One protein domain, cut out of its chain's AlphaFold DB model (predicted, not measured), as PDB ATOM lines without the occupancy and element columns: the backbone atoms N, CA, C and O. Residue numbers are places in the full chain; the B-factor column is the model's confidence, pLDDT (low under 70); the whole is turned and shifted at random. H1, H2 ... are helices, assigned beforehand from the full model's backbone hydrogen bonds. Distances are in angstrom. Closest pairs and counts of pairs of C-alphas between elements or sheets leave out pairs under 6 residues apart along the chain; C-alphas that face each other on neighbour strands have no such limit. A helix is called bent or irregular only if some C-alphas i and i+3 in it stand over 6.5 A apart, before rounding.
ATOM      1  N   PHE A 339      15.280  10.043 -64.248       43.34
ATOM      2  CA  PHE A 339      14.706   8.716 -63.982       43.34
ATOM      3  C   PHE A 339      15.764   7.600 -63.877       43.34
ATOM      4  O   PHE A 339      15.427   6.433 -63.714       43.34
ATOM      5  N   CYS A 340      17.056   7.938 -63.999       35.19
ATOM      6  CA  CYS A 340      18.152   6.960 -64.059       35.19
ATOM      7  C   CYS A 340      18.757   6.595 -62.692       35.19
ATOM      8  O   CYS A 340      19.626   5.723 -62.631       35.19
ATOM      9  N   ARG A 341      18.346   7.251 -61.601       44.44
ATOM     10  CA  ARG A 341      18.825   6.963 -60.242       44.44
ATOM     11  C   ARG A 341      17.708   6.279 -59.470       44.44
ATOM     12  O   ARG A 341      16.614   6.821 -59.393       44.44
ATOM     13  N   GLY A 342      17.979   5.073 -58.968       48.06
ATOM     14  CA  GLY A 342      16.972   4.205 -58.368       48.06
ATOM     15  C   GLY A 342      16.091   4.907 -57.336       48.06
ATOM     16  O   GLY A 342      16.559   5.755 -56.578       48.06
ATOM     17  N   GLY A 343      14.811   4.546 -57.337       51.78
ATOM     18  CA  GLY A 343      13.782   5.172 -56.527       51.78
ATOM     19  C   GLY A 343      14.014   5.112 -55.015       51.78
ATOM     20  O   GLY A 343      14.786   4.300 -54.498       51.78
ATOM     21  N   LEU A 344      13.302   5.974 -54.293       59.12
ATOM     22  CA  LEU A 344      13.301   6.119 -52.841       59.12
ATOM     23  C   LEU A 344      12.426   5.027 -52.184       59.12
ATOM     24  O   LEU A 344      11.531   5.321 -51.401       59.12
ATOM     25  N   ARG A 345      12.690   3.747 -52.498       52.88
ATOM     26  CA  ARG A 345      11.907   2.574 -52.035       52.88
ATOM     27  C   ARG A 345      11.791   2.452 -50.507       52.88
ATOM     28  O   ARG A 345      10.897   1.781 -50.012       52.88
ATOM     29  N   HIS A 346      12.691   3.109 -49.776       64.12
ATOM     30  CA  HIS A 346      12.709   3.184 -48.316       64.12
ATOM     31  C   HIS A 346      12.613   4.642 -47.844       64.12
ATOM     32  O   HIS A 346      13.487   5.127 -47.128       64.12
ATOM     33  N   HIS A 347      11.571   5.378 -48.245       69.31
ATOM     34  CA  HIS A 347      11.355   6.774 -47.819       69.31
ATOM     35  C   HIS A 347      11.365   6.946 -46.295       69.31
ATOM     36  O   HIS A 347      11.826   7.970 -45.794       69.31
ATOM     37  N   GLY A 348      10.961   5.910 -45.554       70.31
ATOM     38  CA  GLY A 348      11.089   5.843 -44.098       70.31
ATOM     39  C   GLY A 348      12.529   5.990 -43.584       70.31
ATOM     40  O   GLY A 348      12.734   6.669 -42.580       70.31
ATOM     41  N   GLU A 349      13.535   5.443 -44.278       70.19
ATOM     42  CA  GLU A 349      14.949   5.629 -43.907       70.19
ATOM     43  C   GLU A 349      15.361   7.097 -44.048       70.19
ATOM     44  O   GLU A 349      16.000   7.651 -43.152       70.19
ATOM     45  N   TRP A 350      14.919   7.771 -45.111       79.44
ATOM     46  CA  TRP A 350      15.192   9.193 -45.339       79.44
ATOM     47  C   TRP A 350      14.513  10.077 -44.294       79.44
ATOM     48  O   TRP A 350      15.163  10.940 -43.710       79.44
ATOM     49  N   ILE A 351      13.245   9.801 -43.974       81.25
ATOM     50  CA  ILE A 351      12.510  10.479 -42.896       81.25
ATOM     51  C   ILE A 351      13.204  10.263 -41.544       81.25
ATOM     52  O   ILE A 351      13.397  11.212 -40.781       81.25
ATOM     53  N   SER A 352      13.617   9.026 -41.247       77.81
ATOM     54  CA  SER A 352      14.326   8.701 -40.006       77.81
ATOM     55  C   SER A 352      15.682   9.402 -39.916       77.81
ATOM     56  O   SER A 352      16.071   9.843 -38.834       77.81
ATOM     57  N   THR A 353      16.352   9.587 -41.056       83.06
ATOM     58  CA  THR A 353      17.627  10.300 -41.154       83.06
ATOM     59  C   THR A 353      17.431  11.797 -40.933       83.06
ATOM     60  O   THR A 353      18.154  12.376 -40.128       83.06
ATOM     61  N   CYS A 354      16.402  12.420 -41.522       84.31
ATOM     62  CA  CYS A 354      16.025  13.803 -41.196       84.31
ATOM     63  C   CYS A 354      15.741  13.966 -39.693       84.31
ATOM     64  O   CYS A 354      16.207  14.916 -39.064       84.31
ATOM     65  N   ALA A 355      15.047  12.995 -39.087       82.31
ATOM     66  CA  ALA A 355      14.778  12.991 -37.652       82.31
ATOM     67  C   ALA A 355      16.040  12.830 -36.796       82.31
ATOM     68  O   ALA A 355      16.108  13.358 -35.684       82.31
ATOM     69  N   LEU A 356      17.016  12.062 -37.277       83.94
ATOM     70  CA  LEU A 356      18.301  11.854 -36.623       83.94
ATOM     71  C   LEU A 356      19.166  13.114 -36.698       83.94
ATOM     72  O   LEU A 356      19.707  13.526 -35.674       83.94
ATOM     73  N   ILE A 357      19.230  13.755 -37.869       84.94
ATOM     74  CA  ILE A 357      19.896  15.048 -38.073       84.94
ATOM     75  C   ILE A 357      19.297  16.078 -37.113       84.94
ATOM     76  O   ILE A 357      20.016  16.632 -36.285       84.94
ATOM     77  N   GLY A 358      17.971  16.260 -37.141       84.62
ATOM     78  CA  GLY A 358      17.293  17.243 -36.298       84.62
ATOM     79  C   GLY A 358      17.509  17.010 -34.801       84.62
ATOM     80  O   GLY A 358      17.818  17.948 -34.071       84.62
ATOM     81  N   ARG A 359      17.410  15.759 -34.327       84.62
ATOM     82  CA  ARG A 359      17.675  15.427 -32.914       84.62
ATOM     83  C   ARG A 359      19.125  15.682 -32.513       84.62
ATOM     84  O   ARG A 359      19.360  16.245 -31.451       84.62
ATOM     85  N   THR A 360      20.076  15.289 -33.357       85.94
ATOM     86  CA  THR A 360      21.508  15.432 -33.059       85.94
ATOM     87  C   THR A 360      21.908  16.900 -32.979       85.94
ATOM     88  O   THR A 360      22.609  17.291 -32.053       85.94
ATOM     89  N   LEU A 361      21.421  17.728 -33.907       86.06
ATOM     90  CA  LEU A 361      21.741  19.153 -33.930       86.06
ATOM     91  C   LEU A 361      21.084  19.902 -32.768       86.06
ATOM     92  O   LEU A 361      21.767  20.665 -32.091       86.06
ATOM     93  N   ARG A 362      19.810  19.624 -32.457       85.25
ATOM     94  CA  ARG A 362      19.139  20.231 -31.292       85.25
ATOM     95  C   ARG A 362      19.824  19.882 -29.976       85.25
ATOM     96  O   ARG A 362      20.011  20.768 -29.153       85.25
ATOM     97  N   ALA A 363      20.259  18.631 -29.806       84.88
ATOM     98  CA  ALA A 363      21.022  18.211 -28.628       84.88
ATOM     99  C   ALA A 363      22.353  18.974 -28.471       84.88
ATOM    100  O   ALA A 363      22.912  19.025 -27.383       84.88
ATOM    101  N   GLN A 364      22.854  19.573 -29.551       85.38
ATOM    102  CA  GLN A 364      24.066  20.389 -29.570       85.38
ATOM    103  C   GLN A 364      23.770  21.898 -29.634       85.38
ATOM    104  O   GLN A 364      24.680  22.684 -29.886       85.38
ATOM    105  N   GLY A 365      22.511  22.314 -29.446       85.06
ATOM    106  CA  GLY A 365      22.098  23.719 -29.543       85.06
ATOM    107  C   GLY A 365      22.227  24.310 -30.952       85.06
ATOM    108  O   GLY A 365      22.318  25.526 -31.108       85.06
ATOM    109  N   MET A 366      22.269  23.464 -31.985       84.50
ATOM    110  CA  MET A 366      22.427  23.867 -33.380       84.50
ATOM    111  C   MET A 366      21.104  23.871 -34.140       84.50
ATOM    112  O   MET A 366      20.237  23.015 -33.945       84.50
ATOM    113  N   ARG A 367      20.998  24.801 -35.089       84.81
ATOM    114  CA  ARG A 367      19.913  24.849 -36.072       84.81
ATOM    115  C   ARG A 367      20.177  23.875 -37.228       84.81
ATOM    116  O   ARG A 367      21.327  23.575 -37.555       84.81
ATOM    117  N   CYS A 368      19.111  23.359 -37.844       84.31
ATOM    118  CA  CYS A 368      19.229  22.349 -38.903       84.31
ATOM    119  C   CYS A 368      19.789  22.919 -40.216       84.31
ATOM    120  O   CYS A 368      20.468  22.207 -40.961       84.31
ATOM    121  N   ASP A 369      19.561  24.209 -40.473       85.44
ATOM    122  CA  ASP A 369      20.112  24.956 -41.610       85.44
ATOM    123  C   ASP A 369      21.646  24.875 -41.679       85.44
ATOM    124  O   ASP A 369      22.203  24.711 -42.767       85.44
ATOM    125  N   VAL A 370      22.326  24.871 -40.526       86.50
ATOM    126  CA  VAL A 370      23.782  24.699 -40.424       86.50
ATOM    127  C   VAL A 370      24.221  23.404 -41.103       86.50
ATOM    128  O   VAL A 370      25.138  23.421 -41.922       86.50
ATOM    129  N   PHE A 371      23.538  22.285 -40.851       88.44
ATOM    130  CA  PHE A 371      23.870  21.010 -41.487       88.44
ATOM    131  C   PHE A 371      23.564  21.016 -42.984       88.44
ATOM    132  O   PHE A 371      24.410  20.606 -43.780       88.44
ATOM    133  N   TYR A 372      22.393  21.509 -43.395       88.75
ATOM    134  CA  TYR A 372      22.022  21.546 -44.814       88.75
ATOM    135  C   TYR A 372      22.902  22.497 -45.644       88.75
ATOM    136  O   TYR A 372      23.035  22.306 -46.853       88.75
ATOM    137  N   SER A 373      23.574  23.455 -44.997       88.00
ATOM    138  CA  SER A 373      24.586  24.322 -45.611       88.00
ATOM    139  C   SER A 373      25.953  23.651 -45.825       88.00
ATOM    140  O   SER A 373      26.802  24.199 -46.531       88.00
ATOM    141  N   THR A 374      26.187  22.460 -45.265       89.50
ATOM    142  CA  THR A 374      27.425  21.697 -45.496       89.50
ATOM    143  C   THR A 374      27.417  20.969 -46.837       89.50
ATOM    144  O   THR A 374      26.365  20.754 -47.443       89.50
ATOM    145  N   ASP A 375      28.586  20.521 -47.303       88.19
ATOM    146  CA  ASP A 375      28.671  19.679 -48.503       88.19
ATOM    147  C   ASP A 375      27.879  18.378 -48.363       88.19
ATOM    148  O   ASP A 375      27.179  17.983 -49.297       88.19
ATOM    149  N   THR A 376      27.928  17.741 -47.192       87.25
ATOM    150  CA  THR A 376      27.175  16.515 -46.904       87.25
ATOM    151  C   THR A 376      25.672  16.774 -46.924       87.25
ATOM    152  O   THR A 376      24.934  16.042 -47.583       87.25
ATOM    153  N   GLY A 377      25.215  17.854 -46.283       88.81
ATOM    154  CA  GLY A 377      23.811  18.265 -46.297       88.81
ATOM    155  C   GLY A 377      23.302  18.594 -47.702       88.81
ATOM    156  O   GLY A 377      22.251  18.101 -48.112       88.81
ATOM    157  N   ARG A 378      24.082  19.334 -48.503       87.75
ATOM    158  CA  ARG A 378      23.755  19.606 -49.913       87.75
ATOM    159  C   ARG A 378      23.680  18.332 -50.749       87.75
ATOM    160  O   ARG A 378      22.780  18.191 -51.577       87.75
ATOM    161  N   ARG A 379      24.618  17.399 -50.561       86.06
ATOM    162  CA  ARG A 379      24.605  16.095 -51.247       86.06
ATOM    163  C   ARG A 379      23.384  15.270 -50.853       86.06
ATOM    164  O   ARG A 379      22.779  14.663 -51.731       86.06
ATOM    165  N   PHE A 380      22.994  15.301 -49.581       87.94
ATOM    166  CA  PHE A 380      21.786  14.652 -49.081       87.94
ATOM    167  C   PHE A 380      20.518  15.192 -49.747       87.94
ATOM    168  O   PHE A 380      19.759  14.411 -50.316       87.94
ATOM    169  N   VAL A 381      20.338  16.515 -49.777       87.69
ATOM    170  CA  VAL A 381      19.177  17.149 -50.429       87.69
ATOM    171  C   VAL A 381      19.132  16.825 -51.925       87.69
ATOM    172  O   VAL A 381      18.095  16.397 -52.422       87.69
ATOM    173  N   ARG A 382      20.263  16.926 -52.640       84.06
ATOM    174  CA  ARG A 382      20.342  16.565 -54.071       84.06
ATOM    175  C   ARG A 382      20.046  15.087 -54.328       84.06
ATOM    176  O   ARG A 382      19.468  14.732 -55.355       84.06
ATOM    177  N   ALA A 383      20.488  14.205 -53.433       80.69
ATOM    178  CA  ALA A 383      20.213  12.781 -53.549       80.69
ATOM    179  C   ALA A 383      18.720  12.500 -53.374       80.69
ATOM    180  O   ALA A 383      18.159  11.768 -54.188       80.69
ATOM    181  N   LEU A 384      18.086  13.131 -52.383       80.81
ATOM    182  CA  LEU A 384      16.647  13.054 -52.157       80.81
ATOM    183  C   LEU A 384      15.879  13.594 -53.373       80.81
ATOM    184  O   LEU A 384      15.073  12.860 -53.936       80.81
ATOM    185  N   GLU A 385      16.224  14.786 -53.871       81.88
ATOM    186  CA  GLU A 385      15.651  15.382 -55.091       81.88
ATOM    187  C   GLU A 385      15.660  14.415 -56.278       81.88
ATOM    188  O   GLU A 385      14.641  14.199 -56.924       81.88
ATOM    189  N   SER A 386      16.798  13.762 -56.524       73.50
ATOM    190  CA  SER A 386      16.938  12.834 -57.649       73.50
ATOM    191  C   SER A 386      16.149  11.524 -57.518       73.50
ATOM    192  O   SER A 386      16.159  10.736 -58.458       73.50
ATOM    193  N   ARG A 387      15.525  11.257 -56.363       75.56
ATOM    194  CA  ARG A 387      14.867   9.977 -56.041       75.56
ATOM    195  C   ARG A 387      13.379  10.124 -55.698       75.56
ATOM    196  O   ARG A 387      12.662   9.123 -55.732       75.56
ATOM    197  N   LEU A 388      12.900  11.339 -55.402       78.00
ATOM    198  CA  LEU A 388      11.498  11.610 -55.044       78.00
ATOM    199  C   LEU A 388      10.496  11.242 -56.147       78.00
ATOM    200  O   LEU A 388       9.393  10.821 -55.825       78.00
ATOM    201  N   CYS A 389      10.892  11.307 -57.420       70.88
ATOM    202  CA  CYS A 389      10.039  10.999 -58.580       70.88
ATOM    203  C   CYS A 389       9.479   9.561 -58.618       70.88
ATOM    204  O   CYS A 389       8.627   9.241 -59.439       70.88
ATOM    205  N   SER A 390       9.981   8.676 -57.754       70.88
ATOM    206  CA  SER A 390       9.525   7.287 -57.622       70.88
ATOM    207  C   SER A 390       8.491   7.067 -56.514       70.88
ATOM    208  O   SER A 390       8.033   5.940 -56.331       70.88
ATOM    209  N   LEU A 391       8.172   8.109 -55.744       76.94
ATOM    210  CA  LEU A 391       7.233   8.040 -54.634       76.94
ATOM    211  C   LEU A 391       5.799   8.293 -55.095       76.94
ATOM    212  O   LEU A 391       5.550   9.130 -55.961       76.94
ATOM    213  N   SER A 392       4.863   7.602 -54.446       83.12
ATOM    214  CA  SER A 392       3.431   7.898 -54.554       83.12
ATOM    215  C   SER A 392       3.073   9.226 -53.878       83.12
ATOM    216  O   SER A 392       3.804   9.709 -53.007       83.12
ATOM    217  N   ALA A 393       1.903   9.776 -54.213       82.81
ATOM    218  CA  ALA A 393       1.343  10.980 -53.595       82.81
ATOM    219  C   ALA A 393       1.407  10.952 -52.054       82.81
ATOM    220  O   ALA A 393       1.935  11.874 -51.431       82.81
ATOM    221  N   GLN A 394       0.956   9.853 -51.438       84.75
ATOM    222  CA  GLN A 394       0.927   9.706 -49.979       84.75
ATOM    223  C   GLN A 394       2.331   9.680 -49.365       84.75
ATOM    224  O   GLN A 394       2.582  10.248 -48.300       84.75
ATOM    225  N   GLN A 395       3.287   9.056 -50.052       83.69
ATOM    226  CA  GLN A 395       4.682   9.023 -49.613       83.69
ATOM    227  C   GLN A 395       5.344  10.399 -49.752       83.69
ATOM    228  O   GLN A 395       6.075  10.813 -48.852       83.69
ATOM    229  N   LEU A 396       5.055  11.137 -50.828       86.31
ATOM    230  CA  LEU A 396       5.500  12.521 -51.006       86.31
ATOM    231  C   LEU A 396       4.948  13.426 -49.899       86.31
ATOM    232  O   LEU A 396       5.710  14.187 -49.303       86.31
ATOM    233  N   PHE A 397       3.672  13.282 -49.538       87.19
ATOM    234  CA  PHE A 397       3.067  14.004 -48.415       87.19
ATOM    235  C   PHE A 397       3.752  13.695 -47.072       87.19
ATOM    236  O   PHE A 397       4.056  14.602 -46.295       87.19
ATOM    237  N   GLN A 398       4.084  12.428 -46.804       85.75
ATOM    238  CA  GLN A 398       4.844  12.048 -45.605       85.75
ATOM    239  C   GLN A 398       6.252  12.656 -45.579       85.75
ATOM    240  O   GLN A 398       6.729  13.076 -44.521       85.75
ATOM    241  N   VAL A 399       6.923  12.717 -46.732       85.94
ATOM    242  CA  VAL A 399       8.235  13.360 -46.849       85.94
ATOM    243  C   VAL A 399       8.122  14.872 -46.649       85.94
ATOM    244  O   VAL A 399       8.972  15.437 -45.966       85.94
ATOM    245  N   LEU A 400       7.065  15.518 -47.152       88.38
ATOM    246  CA  LEU A 400       6.788  16.939 -46.920       88.38
ATOM    247  C   LEU A 400       6.619  17.240 -45.424       88.38
ATOM    248  O   LEU A 400       7.278  18.131 -44.892       88.38
ATOM    249  N   LEU A 401       5.806  16.440 -44.726       86.12
ATOM    250  CA  LEU A 401       5.612  16.539 -43.275       86.12
ATOM    251  C   LEU A 401       6.926  16.401 -42.501       86.12
ATOM    252  O   LEU A 401       7.197  17.164 -41.570       86.12
ATOM    253  N   ALA A 402       7.750  15.422 -42.873       82.44
ATOM    254  CA  ALA A 402       9.060  15.235 -42.266       82.44
ATOM    255  C   ALA A 402       9.995  16.413 -42.572       82.44
ATOM    256  O   ALA A 402      10.703  16.875 -41.680       82.44
ATOM    257  N   GLY A 403       9.971  16.916 -43.807       83.69
ATOM    258  CA  GLY A 403      10.743  18.075 -44.230       83.69
ATOM    259  C   GLY A 403      10.435  19.302 -43.383       83.69
ATOM    260  O   GLY A 403      11.355  19.889 -42.827       83.69
ATOM    261  N   LEU A 404       9.151  19.607 -43.183       84.19
ATOM    262  CA  LEU A 404       8.710  20.706 -42.325       84.19
ATOM    263  C   LEU A 404       9.158  20.503 -40.867       84.19
ATOM    264  O   LEU A 404       9.781  21.377 -40.271       84.19
ATOM    265  N   LYS A 405       8.906  19.315 -40.298       82.12
ATOM    266  CA  LYS A 405       9.231  18.996 -38.894       82.12
ATOM    267  C   LYS A 405      10.731  19.055 -38.579       82.12
ATOM    268  O   LYS A 405      11.118  19.270 -37.426       82.12
ATOM    269  N   PHE A 406      11.575  18.797 -39.574       79.81
ATOM    270  CA  PHE A 406      13.031  18.763 -39.432       79.81
ATOM    271  C   PHE A 406      13.732  19.887 -40.200       79.81
ATOM    272  O   PHE A 406      14.936  19.786 -40.435       79.81
ATOM    273  N   GLU A 407      12.986  20.933 -40.579       81.94
ATOM    274  CA  GLU A 407      13.485  22.129 -41.273       81.94
ATOM    275  C   GLU A 407      14.360  21.792 -42.496       81.94
ATOM    276  O   GLU A 407      15.344  22.469 -42.800       81.94
ATOM    277  N   ALA A 408      14.040  20.699 -43.191       83.06
ATOM    278  CA  ALA A 408      14.757  20.293 -44.387       83.06
ATOM    279  C   ALA A 408      14.298  21.160 -45.569       83.06
ATOM    280  O   ALA A 408      13.092  21.242 -45.821       83.06
ATOM    281  N   PRO A 409      15.218  21.757 -46.350       85.56
ATOM    282  CA  PRO A 409      14.880  22.635 -47.469       85.56
ATOM    283  C   PRO A 409      14.456  21.825 -48.710       85.56
ATOM    284  O   PRO A 409      15.077  21.902 -49.766       85.56
ATOM    285  N   ILE A 410      13.421  20.993 -48.563       85.69
ATOM    286  CA  ILE A 410      12.945  20.044 -49.583       85.69
ATOM    287  C   ILE A 410      11.532  20.363 -50.080       85.69
ATOM    288  O   ILE A 410      11.081  19.753 -51.045       85.69
ATOM    289  N   GLU A 411      10.848  21.323 -49.453       87.50
ATOM    290  CA  GLU A 411       9.449  21.666 -49.726       87.50
ATOM    291  C   GLU A 411       9.178  21.899 -51.216       87.50
ATOM    292  O   GLU A 411       8.342  21.214 -51.800       87.50
ATOM    293  N   GLY A 412       9.916  22.815 -51.851       84.81
ATOM    294  CA  GLY A 412       9.680  23.168 -53.254       84.81
ATOM    295  C   GLY A 412       9.886  21.998 -54.220       84.81
ATOM    296  O   GLY A 412       9.218  21.914 -55.249       84.81
ATOM    297  N   ILE A 413      10.778  21.064 -53.880       85.31
ATOM    298  CA  ILE A 413      11.025  19.866 -54.688       85.31
ATOM    299  C   ILE A 413       9.876  18.871 -54.504       85.31
ATOM    300  O   ILE A 413       9.352  18.350 -55.484       85.31
ATOM    301  N   VAL A 414       9.454  18.634 -53.259       87.25
ATOM    302  CA  VAL A 414       8.352  17.715 -52.956       87.25
ATOM    303  C   VAL A 414       7.038  18.225 -53.548       87.25
ATOM    304  O   VAL A 414       6.328  17.444 -54.171       87.25
ATOM    305  N   CYS A 415       6.740  19.525 -53.440       87.88
ATOM    306  CA  CYS A 415       5.528  20.116 -54.016       87.88
ATOM    307  C   CYS A 415       5.492  19.977 -55.543       87.88
ATOM    308  O   CYS A 415       4.442  19.680 -56.106       87.88
ATOM    309  N   ARG A 416       6.644  20.112 -56.215       85.75
ATOM    310  CA  ARG A 416       6.757  19.910 -57.666       85.75
ATOM    311  C   ARG A 416       6.437  18.472 -58.086       85.75
ATOM    312  O   ARG A 416       5.796  18.282 -59.112       85.75
ATOM    313  N   GLU A 417       6.893  17.480 -57.322       84.25
ATOM    314  CA  GLU A 417       6.617  16.055 -57.586       84.25
ATOM    315  C   GLU A 417       5.198  15.642 -57.167       84.25
ATOM    316  O   GLU A 417       4.609  14.735 -57.756       84.25
ATOM    317  N   LEU A 418       4.641  16.313 -56.154       86.88
ATOM    318  CA  LEU A 418       3.300  16.053 -55.642       86.88
ATOM    319  C   LEU A 418       2.215  16.634 -56.551       86.88
ATOM    320  O   LEU A 418       1.166  16.016 -56.694       86.88
ATOM    321  N   LEU A 419       2.474  17.782 -57.185       86.31
ATOM    322  CA  LEU A 419       1.537  18.488 -58.060       86.31
ATOM    323  C   LEU A 419       0.805  17.578 -59.072       86.31
ATOM    324  O   LEU A 419      -0.425  17.593 -59.070       86.31
ATOM    325  N   PRO A 420       1.488  16.752 -59.895       83.25
ATOM    326  CA  PRO A 420       0.810  15.869 -60.851       83.25
ATOM    327  C   PRO A 420       0.071  14.687 -60.201       83.25
ATOM    328  O   PRO A 420      -0.662  13.979 -60.882       83.25
ATOM    329  N   GLN A 421       0.271  14.445 -58.904       86.62
ATOM    330  CA  GLN A 421      -0.265  13.295 -58.173       86.62
ATOM    331  C   GLN A 421      -1.248  13.697 -57.059       86.62
ATOM    332  O   GLN A 421      -1.619  12.852 -56.247       86.62
ATOM    333  N   LEU A 422      -1.687  14.964 -57.001       85.25
ATOM    334  CA  LEU A 422      -2.563  15.480 -55.936       85.25
ATOM    335  C   LEU A 422      -3.873  14.692 -55.793       85.25
ATOM    336  O   LEU A 422      -4.325  14.461 -54.673       85.25
ATOM    337  N   SER A 423      -4.435  14.208 -56.901       82.25
ATOM    338  CA  SER A 423      -5.640  13.371 -56.903       82.25
ATOM    339  C   SER A 423      -5.462  12.035 -56.172       82.25
ATOM    340  O   SER A 423      -6.433  11.461 -55.687       82.25
ATOM    341  N   GLY A 424      -4.221  11.559 -56.034       80.12
ATOM    342  CA  GLY A 424      -3.878  10.342 -55.302       80.12
ATOM    343  C   GLY A 424      -3.793  10.507 -53.781       80.12
ATOM    344  O   GLY A 424      -3.556   9.516 -53.096       80.12
ATOM    345  N   LEU A 425      -3.946  11.722 -53.240       85.75
ATOM    346  CA  LEU A 425      -3.995  11.954 -51.793       85.75
ATOM    347  C   LEU A 425      -5.387  11.685 -51.223       85.75
ATOM    348  O   LEU A 425      -6.401  11.963 -51.866       85.75
ATOM    349  N   ASP A 426      -5.451  11.238 -49.972       82.56
ATOM    350  CA  ASP A 426      -6.703  11.177 -49.223       82.56
ATOM    351  C   ASP A 426      -7.195  12.586 -48.842       82.56
ATOM    352  O   ASP A 426      -6.422  13.541 -48.737       82.56
ATOM    353  N   THR A 427      -8.504  12.735 -48.634       77.81
ATOM    354  CA  THR A 427      -9.141  14.041 -48.391       77.81
ATOM    355  C   THR A 427      -8.561  14.764 -47.175       77.81
ATOM    356  O   THR A 427      -8.424  15.986 -47.202       77.81
ATOM    357  N   VAL A 428      -8.150  14.034 -46.132       77.31
ATOM    358  CA  VAL A 428      -7.543  14.641 -44.939       77.31
ATOM    359  C   VAL A 428      -6.165  15.214 -45.265       77.31
ATOM    360  O   VAL A 428      -5.851  16.323 -44.826       77.31
ATOM    361  N   SER A 429      -5.347  14.507 -46.045       83.19
ATOM    362  CA  SER A 429      -4.033  15.006 -46.466       83.19
ATOM    363  C   SER A 429      -4.142  16.231 -47.374       83.19
ATOM    364  O   SER A 429      -3.417  17.202 -47.155       83.19
ATOM    365  N   VAL A 430      -5.093  16.247 -48.317       83.00
ATOM    366  CA  VAL A 430      -5.343  17.419 -49.182       83.00
ATOM    367  C   VAL A 430      -5.746  18.642 -48.355       83.00
ATOM    368  O   VAL A 430      -5.179  19.716 -48.537       83.00
ATOM    369  N   LEU A 431      -6.646  18.477 -47.378       77.56
ATOM    370  CA  LEU A 431      -7.070  19.565 -46.485       77.56
ATOM    371  C   LEU A 431      -5.941  20.095 -45.588       77.56
ATOM    372  O   LEU A 431      -5.999  21.235 -45.132       77.56
ATOM    373  N   ARG A 432      -4.906  19.289 -45.322       79.50
ATOM    374  CA  ARG A 432      -3.745  19.696 -44.517       79.50
ATOM    375  C   ARG A 432      -2.669  20.410 -45.323       79.50
ATOM    376  O   ARG A 432      -1.921  21.186 -44.730       79.50
ATOM    377  N   LEU A 433      -2.581  20.188 -46.637       82.88
ATOM    378  CA  LEU A 433      -1.550  20.793 -47.489       82.88
ATOM    379  C   LEU A 433      -1.426  22.319 -47.341       82.88
ATOM    380  O   LEU A 433      -0.290  22.776 -47.205       82.88
ATOM    381  N   PRO A 434      -2.520  23.107 -47.260       81.19
ATOM    382  CA  PRO A 434      -2.413  24.554 -47.090       81.19
ATOM    383  C   PRO A 434      -1.641  24.995 -45.842       81.19
ATOM    384  O   PRO A 434      -0.995  26.036 -45.848       81.19
ATOM    385  N   SER A 435      -1.681  24.194 -44.774       77.31
ATOM    386  CA  SER A 435      -0.955  24.471 -43.526       77.31
ATOM    387  C   SER A 435       0.508  24.013 -43.543       77.31
ATOM    388  O   SER A 435       1.274  24.366 -42.649       77.31
ATOM    389  N   LEU A 436       0.893  23.202 -44.532       77.75
ATOM    390  CA  LEU A 436       2.208  22.560 -44.619       77.75
ATOM    391  C   LEU A 436       3.116  23.184 -45.678       77.75
ATOM    392  O   LEU A 436       4.331  23.018 -45.605       77.75
ATOM    393  N   VAL A 437       2.532  23.857 -46.667       82.06
ATOM    394  CA  VAL A 437       3.249  24.468 -47.785       82.06
ATOM    395  C   VAL A 437       3.417  25.957 -47.493       82.06
ATOM    396  O   VAL A 437       2.460  26.724 -47.559       82.06
ATOM    397  N   ALA A 438       4.637  26.370 -47.150       78.00
ATOM    398  CA  ALA A 438       4.972  27.778 -46.941       78.00
ATOM    399  C   ALA A 438       5.183  28.524 -48.273       78.00
ATOM    400  O   ALA A 438       5.076  29.751 -48.344       78.00
ATOM    401  N   SER A 439       5.503  27.790 -49.338       76.06
ATOM    402  CA  SER A 439       5.749  28.317 -50.672       76.06
ATOM    403  C   SER A 439       4.464  28.838 -51.311       76.06
ATOM    404  O   SER A 439       3.413  28.200 -51.338       76.06
ATOM    405  N   ARG A 440       4.556  30.041 -51.878       71.50
ATOM    406  CA  ARG A 440       3.444  30.723 -52.552       71.50
ATOM    407  C   ARG A 440       3.441  30.461 -54.059       71.50
ATOM    408  O   ARG A 440       3.231  31.388 -54.834       71.50
ATOM    409  N   ASP A 441       3.737  29.231 -54.485       77.12
ATOM    410  CA  ASP A 441       3.772  28.887 -55.914       77.12
ATOM    411  C   ASP A 441       2.347  28.890 -56.507       77.12
ATOM    412  O   ASP A 441       1.559  27.984 -56.218       77.12
ATOM    413  N   PRO A 442       1.987  29.874 -57.356       77.06
ATOM    414  CA  PRO A 442       0.624  30.013 -57.858       77.06
ATOM    415  C   PRO A 442       0.176  28.824 -58.716       77.06
ATOM    416  O   PRO A 442      -1.024  28.568 -58.813       77.06
ATOM    417  N   ALA A 443       1.107  28.091 -59.339       78.12
ATOM    418  CA  ALA A 443       0.769  26.907 -60.123       78.12
ATOM    419  C   ALA A 443       0.302  25.759 -59.220       78.12
ATOM    420  O   ALA A 443      -0.701  25.113 -59.522       78.12
ATOM    421  N   PHE A 444       0.987  25.554 -58.092       81.94
ATOM    422  CA  PHE A 444       0.623  24.537 -57.109       81.94
ATOM    423  C   PHE A 444      -0.730  24.841 -56.460       81.94
ATOM    424  O   PHE A 444      -1.625  23.996 -56.460       81.94
ATOM    425  N   TRP A 445      -0.911  26.075 -55.980       82.12
ATOM    426  CA  TRP A 445      -2.139  26.490 -55.299       82.12
ATOM    427  C   TRP A 445      -3.375  26.408 -56.194       82.12
ATOM    428  O   TRP A 445      -4.427  25.980 -55.732       82.12
ATOM    429  N   ARG A 446      -3.263  26.746 -57.484       81.81
ATOM    430  CA  ARG A 446      -4.389  26.640 -58.423       81.81
ATOM    431  C   ARG A 446      -4.908  25.206 -58.552       81.81
ATOM    432  O   ARG A 446      -6.115  24.998 -58.516       81.81
ATOM    433  N   VAL A 447      -4.008  24.232 -58.703       82.69
ATOM    434  CA  VAL A 447      -4.383  22.815 -58.844       82.69
ATOM    435  C   VAL A 447      -4.903  22.260 -57.518       82.69
ATOM    436  O   VAL A 447      -5.889  21.529 -57.510       82.69
ATOM    437  N   LEU A 448      -4.300  22.656 -56.393       82.94
ATOM    438  CA  LEU A 448      -4.782  22.278 -55.064       82.94
ATOM    439  C   LEU A 448      -6.223  22.753 -54.820       82.94
ATOM    440  O   LEU A 448      -7.036  21.983 -54.317       82.94
ATOM    441  N   TRP A 449      -6.553  23.988 -55.207       82.88
ATOM    442  CA  TRP A 449      -7.914  24.515 -55.080       82.88
ATOM    443  C   TRP A 449      -8.918  23.778 -55.964       82.88
ATOM    444  O   TRP A 449      -9.982  23.408 -55.484       82.88
ATOM    445  N   GLN A 450      -8.556  23.479 -57.213       83.69
ATOM    446  CA  GLN A 450      -9.404  22.675 -58.099       83.69
ATOM    447  C   GLN A 450      -9.700  21.284 -57.517       83.69
ATOM    448  O   GLN A 450     -10.822  20.795 -57.632       83.69
ATOM    449  N   GLU A 451      -8.712  20.663 -56.872       83.94
ATOM    450  CA  GLU A 451      -8.862  19.356 -56.225       83.94
ATOM    451  C   GLU A 451      -9.682  19.421 -54.923       83.94
ATOM    452  O   GLU A 451     -10.379  18.471 -54.569       83.94
ATOM    453  N   LEU A 452      -9.634  20.542 -54.199       80.69
ATOM    454  CA  LEU A 452     -10.495  20.778 -53.037       80.69
ATOM    455  C   LEU A 452     -11.956  20.980 -53.460       80.69
ATOM    456  O   LEU A 452     -12.847  20.345 -52.891       80.69
ATOM    457  N   ASP A 453     -12.195  21.794 -54.487       78.94
ATOM    458  CA  ASP A 453     -13.534  22.067 -55.017       78.94
ATOM    459  C   ASP A 453     -14.187  20.796 -55.586       78.94
ATOM    460  O   ASP A 453     -15.360  20.517 -55.314       78.94
ATOM    461  N   SER A 454     -13.424  19.974 -56.321       80.25
ATOM    462  CA  SER A 454     -13.921  18.717 -56.901       80.25
ATOM    463  C   SER A 454     -14.387  17.718 -55.835       80.25
ATOM    464  O   SER A 454     -15.356  16.987 -56.052       80.25
ATOM    465  N   ARG A 455     -13.753  17.720 -54.654       76.38
ATOM    466  CA  ARG A 455     -14.102  16.848 -53.521       76.38
ATOM    467  C   ARG A 455     -15.264  17.383 -52.688       76.38
ATOM    468  O   ARG A 455     -16.043  16.589 -52.168       76.38
ATOM    469  N   GLN A 456     -15.422  18.704 -52.584       64.06
ATOM    470  CA  GLN A 456     -16.538  19.327 -51.859       64.06
ATOM    471  C   GLN A 456     -17.879  19.218 -52.605       64.06
ATOM    472  O   GLN A 456     -18.927  19.102 -51.972       64.06
ATOM    473  N   LEU A 457     -17.864  19.184 -53.940       52.91
ATOM    474  CA  LEU A 457     -19.076  19.008 -54.755       52.91
ATOM    475  C   LEU A 457     -19.667  17.584 -54.689       52.91
ATOM    476  O   LEU A 457     -20.829  17.394 -55.054       52.91
ATOM    477  N   GLY A 458     -18.902  16.597 -54.212       48.69
ATOM    478  CA  GLY A 458     -19.311  15.190 -54.174       48.69
ATOM    479  C   GLY A 458     -20.035  14.741 -52.902       48.69
ATOM    480  O   GLY A 458     -20.800  13.782 -52.964       48.69
ATOM    481  N   ASP A 459     -19.831  15.409 -51.760       46.31
ATOM    482  CA  ASP A 459     -20.173  14.820 -50.461       46.31
ATOM    483  C   ASP A 459     -20.901  15.801 -49.524       46.31
ATOM    484  O   ASP A 459     -20.334  16.401 -48.610       46.31
ATOM    485  N   LYS A 460     -22.221  15.942 -49.724       48.97
ATOM    486  CA  LYS A 460     -23.120  16.734 -48.854       48.97
ATOM    487  C   LYS A 460     -23.214  16.203 -47.412       48.97
ATOM    488  O   LYS A 460     -23.909  16.806 -46.596       48.97
ATOM    489  N   SER A 461     -22.542  15.097 -47.078       43.34
ATOM    490  CA  SER A 461     -22.660  14.433 -45.776       43.34
ATOM    491  C   SER A 461     -21.538  14.749 -44.774       43.34
ATOM    492  O   SER A 461     -21.684  14.428 -43.594       43.34
ATOM    493  N   CYS A 462     -20.445  15.403 -45.183       43.56
ATOM    494  CA  CYS A 462     -19.289  15.685 -44.310       43.56
ATOM    495  C   CYS A 462     -19.354  17.031 -43.547       43.56
ATOM    496  O   CYS A 462     -18.360  17.480 -42.972       43.56
ATOM    497  N   SER A 463     -20.529  17.667 -43.488       44.12
ATOM    498  CA  SER A 463     -20.718  19.028 -42.953       44.12
ATOM    499  C   SER A 463     -20.357  19.190 -41.460       44.12
ATOM    500  O   SER A 463     -19.924  20.259 -41.046       44.12
ATOM    501  N   GLY A 464     -20.449  18.139 -40.636       42.75
ATOM    502  CA  GLY A 464     -20.281  18.269 -39.178       42.75
ATOM    503  C   GLY A 464     -18.840  18.413 -38.665       42.75
ATOM    504  O   GLY A 464     -18.622  19.033 -37.627       42.75
ATOM    505  N   VAL A 465     -17.847  17.849 -39.366       43.25
ATOM    506  CA  VAL A 465     -16.431  17.864 -38.925       43.25
ATOM    507  C   VAL A 465     -15.651  19.011 -39.578       43.25
ATOM    508  O   VAL A 465     -14.726  19.551 -38.972       43.25
ATOM    509  N   LEU A 466     -16.070  19.439 -40.773       44.38
ATOM    510  CA  LEU A 466     -15.489  20.575 -41.491       44.38
ATOM    511  C   LEU A 466     -15.829  21.920 -40.833       44.38
ATOM    512  O   LEU A 466     -14.931  22.740 -40.689       44.38
ATOM    513  N   LEU A 467     -17.027  22.096 -40.267       44.31
ATOM    514  CA  LEU A 467     -17.488  23.380 -39.709       44.31
ATOM    515  C   LEU A 467     -16.636  23.963 -38.557       44.31
ATOM    516  O   LEU A 467     -16.729  25.155 -38.270       44.31
ATOM    517  N   ARG A 468     -15.783  23.162 -37.896       43.56
ATOM    518  CA  ARG A 468     -14.840  23.649 -36.862       43.56
ATOM    519  C   ARG A 468     -13.438  23.972 -37.376       43.56
ATOM    520  O   ARG A 468     -12.727  24.721 -36.715       43.56
ATOM    521  N   VAL A 469     -13.032  23.411 -38.513       48.09
ATOM    522  CA  VAL A 469     -11.757  23.741 -39.176       48.09
ATOM    523  C   VAL A 469     -11.978  24.852 -40.213       48.09
ATOM    524  O   VAL A 469     -11.103  25.687 -40.418       48.09
ATOM    525  N   GLU A 470     -13.178  24.916 -40.796       45.19
ATOM    526  CA  GLU A 470     -13.599  25.886 -41.807       45.19
ATOM    527  C   GLU A 470     -13.560  27.336 -41.324       45.19
ATOM    528  O   GLU A 470     -13.038  28.175 -42.041       45.19
ATOM    529  N   THR A 471     -14.039  27.673 -40.126       47.31
ATOM    530  CA  THR A 471     -14.238  29.094 -39.775       47.31
ATOM    531  C   THR A 471     -12.946  29.883 -39.563       47.31
ATOM    532  O   THR A 471     -12.928  31.079 -39.816       47.31
ATOM    533  N   HIS A 472     -11.841  29.244 -39.167       46.81
ATOM    534  CA  HIS A 472     -10.564  29.946 -38.975       46.81
ATOM    535  C   HIS A 472      -9.610  29.837 -40.176       46.81
ATOM    536  O   HIS A 472      -8.837  30.763 -40.419       46.81
ATOM    537  N   LEU A 473      -9.657  28.733 -40.933       48.69
ATOM    538  CA  LEU A 473      -8.807  28.538 -42.113       48.69
ATOM    539  C   LEU A 473      -9.448  29.091 -43.389       48.69
ATOM    540  O   LEU A 473      -8.736  29.721 -44.162       48.69
ATOM    541  N   LEU A 474     -10.762  28.937 -43.616       48.59
ATOM    542  CA  LEU A 474     -11.396  29.465 -44.835       48.59
ATOM    543  C   LEU A 474     -11.477  30.988 -44.855       48.59
ATOM    544  O   LEU A 474     -11.391  31.539 -45.943       48.59
ATOM    545  N   ASP A 475     -11.589  31.677 -43.719       46.41
ATOM    546  CA  ASP A 475     -11.598  33.150 -43.713       46.41
ATOM    547  C   ASP A 475     -10.203  33.726 -44.016       46.41
ATOM    548  O   ASP A 475     -10.075  34.673 -44.795       46.41
ATOM    549  N   SER A 476      -9.139  33.084 -43.515       47.78
ATOM    550  CA  SER A 476      -7.761  33.435 -43.888       47.78
ATOM    551  C   SER A 476      -7.453  33.068 -45.348       47.78
ATOM    552  O   SER A 476      -6.785  33.826 -46.045       47.78
ATOM    553  N   LEU A 477      -7.976  31.939 -45.843       47.38
ATOM    554  CA  LEU A 477      -7.738  31.455 -47.207       47.38
ATOM    555  C   LEU A 477      -8.619  32.149 -48.264       47.38
ATOM    556  O   LEU A 477      -8.167  32.329 -49.392       47.38
ATOM    557  N   ARG A 478      -9.840  32.601 -47.931       47.03
ATOM    558  CA  ARG A 478     -10.689  33.433 -48.811       47.03
ATOM    559  C   ARG A 478     -10.128  34.837 -48.975       47.03
ATOM    560  O   ARG A 478     -10.185  35.365 -50.082       47.03
ATOM    561  N   SER A 479      -9.567  35.413 -47.909       48.97
ATOM    562  CA  SER A 479      -8.830  36.680 -47.979       48.97
ATOM    563  C   SER A 479      -7.656  36.583 -48.963       48.97
ATOM    564  O   SER A 479      -7.474  37.463 -49.804       48.97
TER     565      SER A 479
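What this domain is: This is residues 339 to 479 of the 487 residues of an uncharacterized protein of Babesia ovata (UniProt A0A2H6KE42). Helices H4 to H7 form an up-and-down bundle in the middle, to which H1 adds a further helix side by side with H4, giving a bent row of H1, H4 and H6 with H5 and H7 packed on one side of it. H2 and H3 sit at the H1 end, while at the other end residues 457 to 465 stick out and lead into H8, which is near H6 but loosely placed. The 141 printed residues, with eight named helices in the order H1 to H8 and no named strand, are of the all helix class. The whole is only just compact, close to loose, with a radius of gyration of the C-alphas of 16.9 A and spans of 50 by 38 by 25 A.

Where its parts are: H1, residues 347 to 363, begins at C-alpha 347 (11.355, 6.774, -47.819) and is 24.3 A long. H2 is residues 368 to 372, and H3 is residues 375 to 385. H4, residues 393 to 405, begins at C-alpha 393 (1.343, 10.980, -53.595) and is 18.5 A long. H5, residues 411 to 424, is irregular, with C-alphas 420 and 423 8.0 A apart. H6, residues 427 to 436, is only just irregular, with C-alphas 431 and 434 6.9 A apart. H7, residues 442 to 456, is 21.1 A long. H8, residues 463 to 479, is 21.9 A long, has a kink of 62 degrees near residue 470 and ends at C-alpha 479 (-8.830, 36.680, -47.979).

How they stand to each other: H1 touches H2 with residues 357 to 362 alone, the closest C-alphas being those of Gly 358 and Cys 368, 6.1 A. H2 and H3 only just touch, and only at the corner, with 3 pairs of C-alphas within 8 A. H4 is the hub. It touches H1 the same way at a shallow tilt of 4 degrees, closest at C-alphas 351 and 402, 5.9 A. H4 and H5 form a hairpin, closest at C-alphas 393 and 421, 5.4 A. H4 touches H6, closest at C-alphas 401 and 436, 7.0 A. H5 touches H7, closest at C-alphas 419 and 444, 6.2 A. H6 and H7 form a hairpin, closest at C-alphas 430 and 452, 7.3 A. H8 is near H6 and apart from H7. Every O i to N i+4 pair is within hydrogen-bond range in H1, H2, H3 and H4, against 6 of 10 in H5, 4 of 6 in H6, 10 of 11 in H7 and 6 of 13 in H8, where 3 of 14 O i to N i+3 pairs are.

The domain as a whole: The farthest C-alphas, those of Asp 375 and Lys 460, are 51.9 A apart. The printed part has no cut and no long link. Residues 339 to 347 and 456 to 479 have pLDDT under 70.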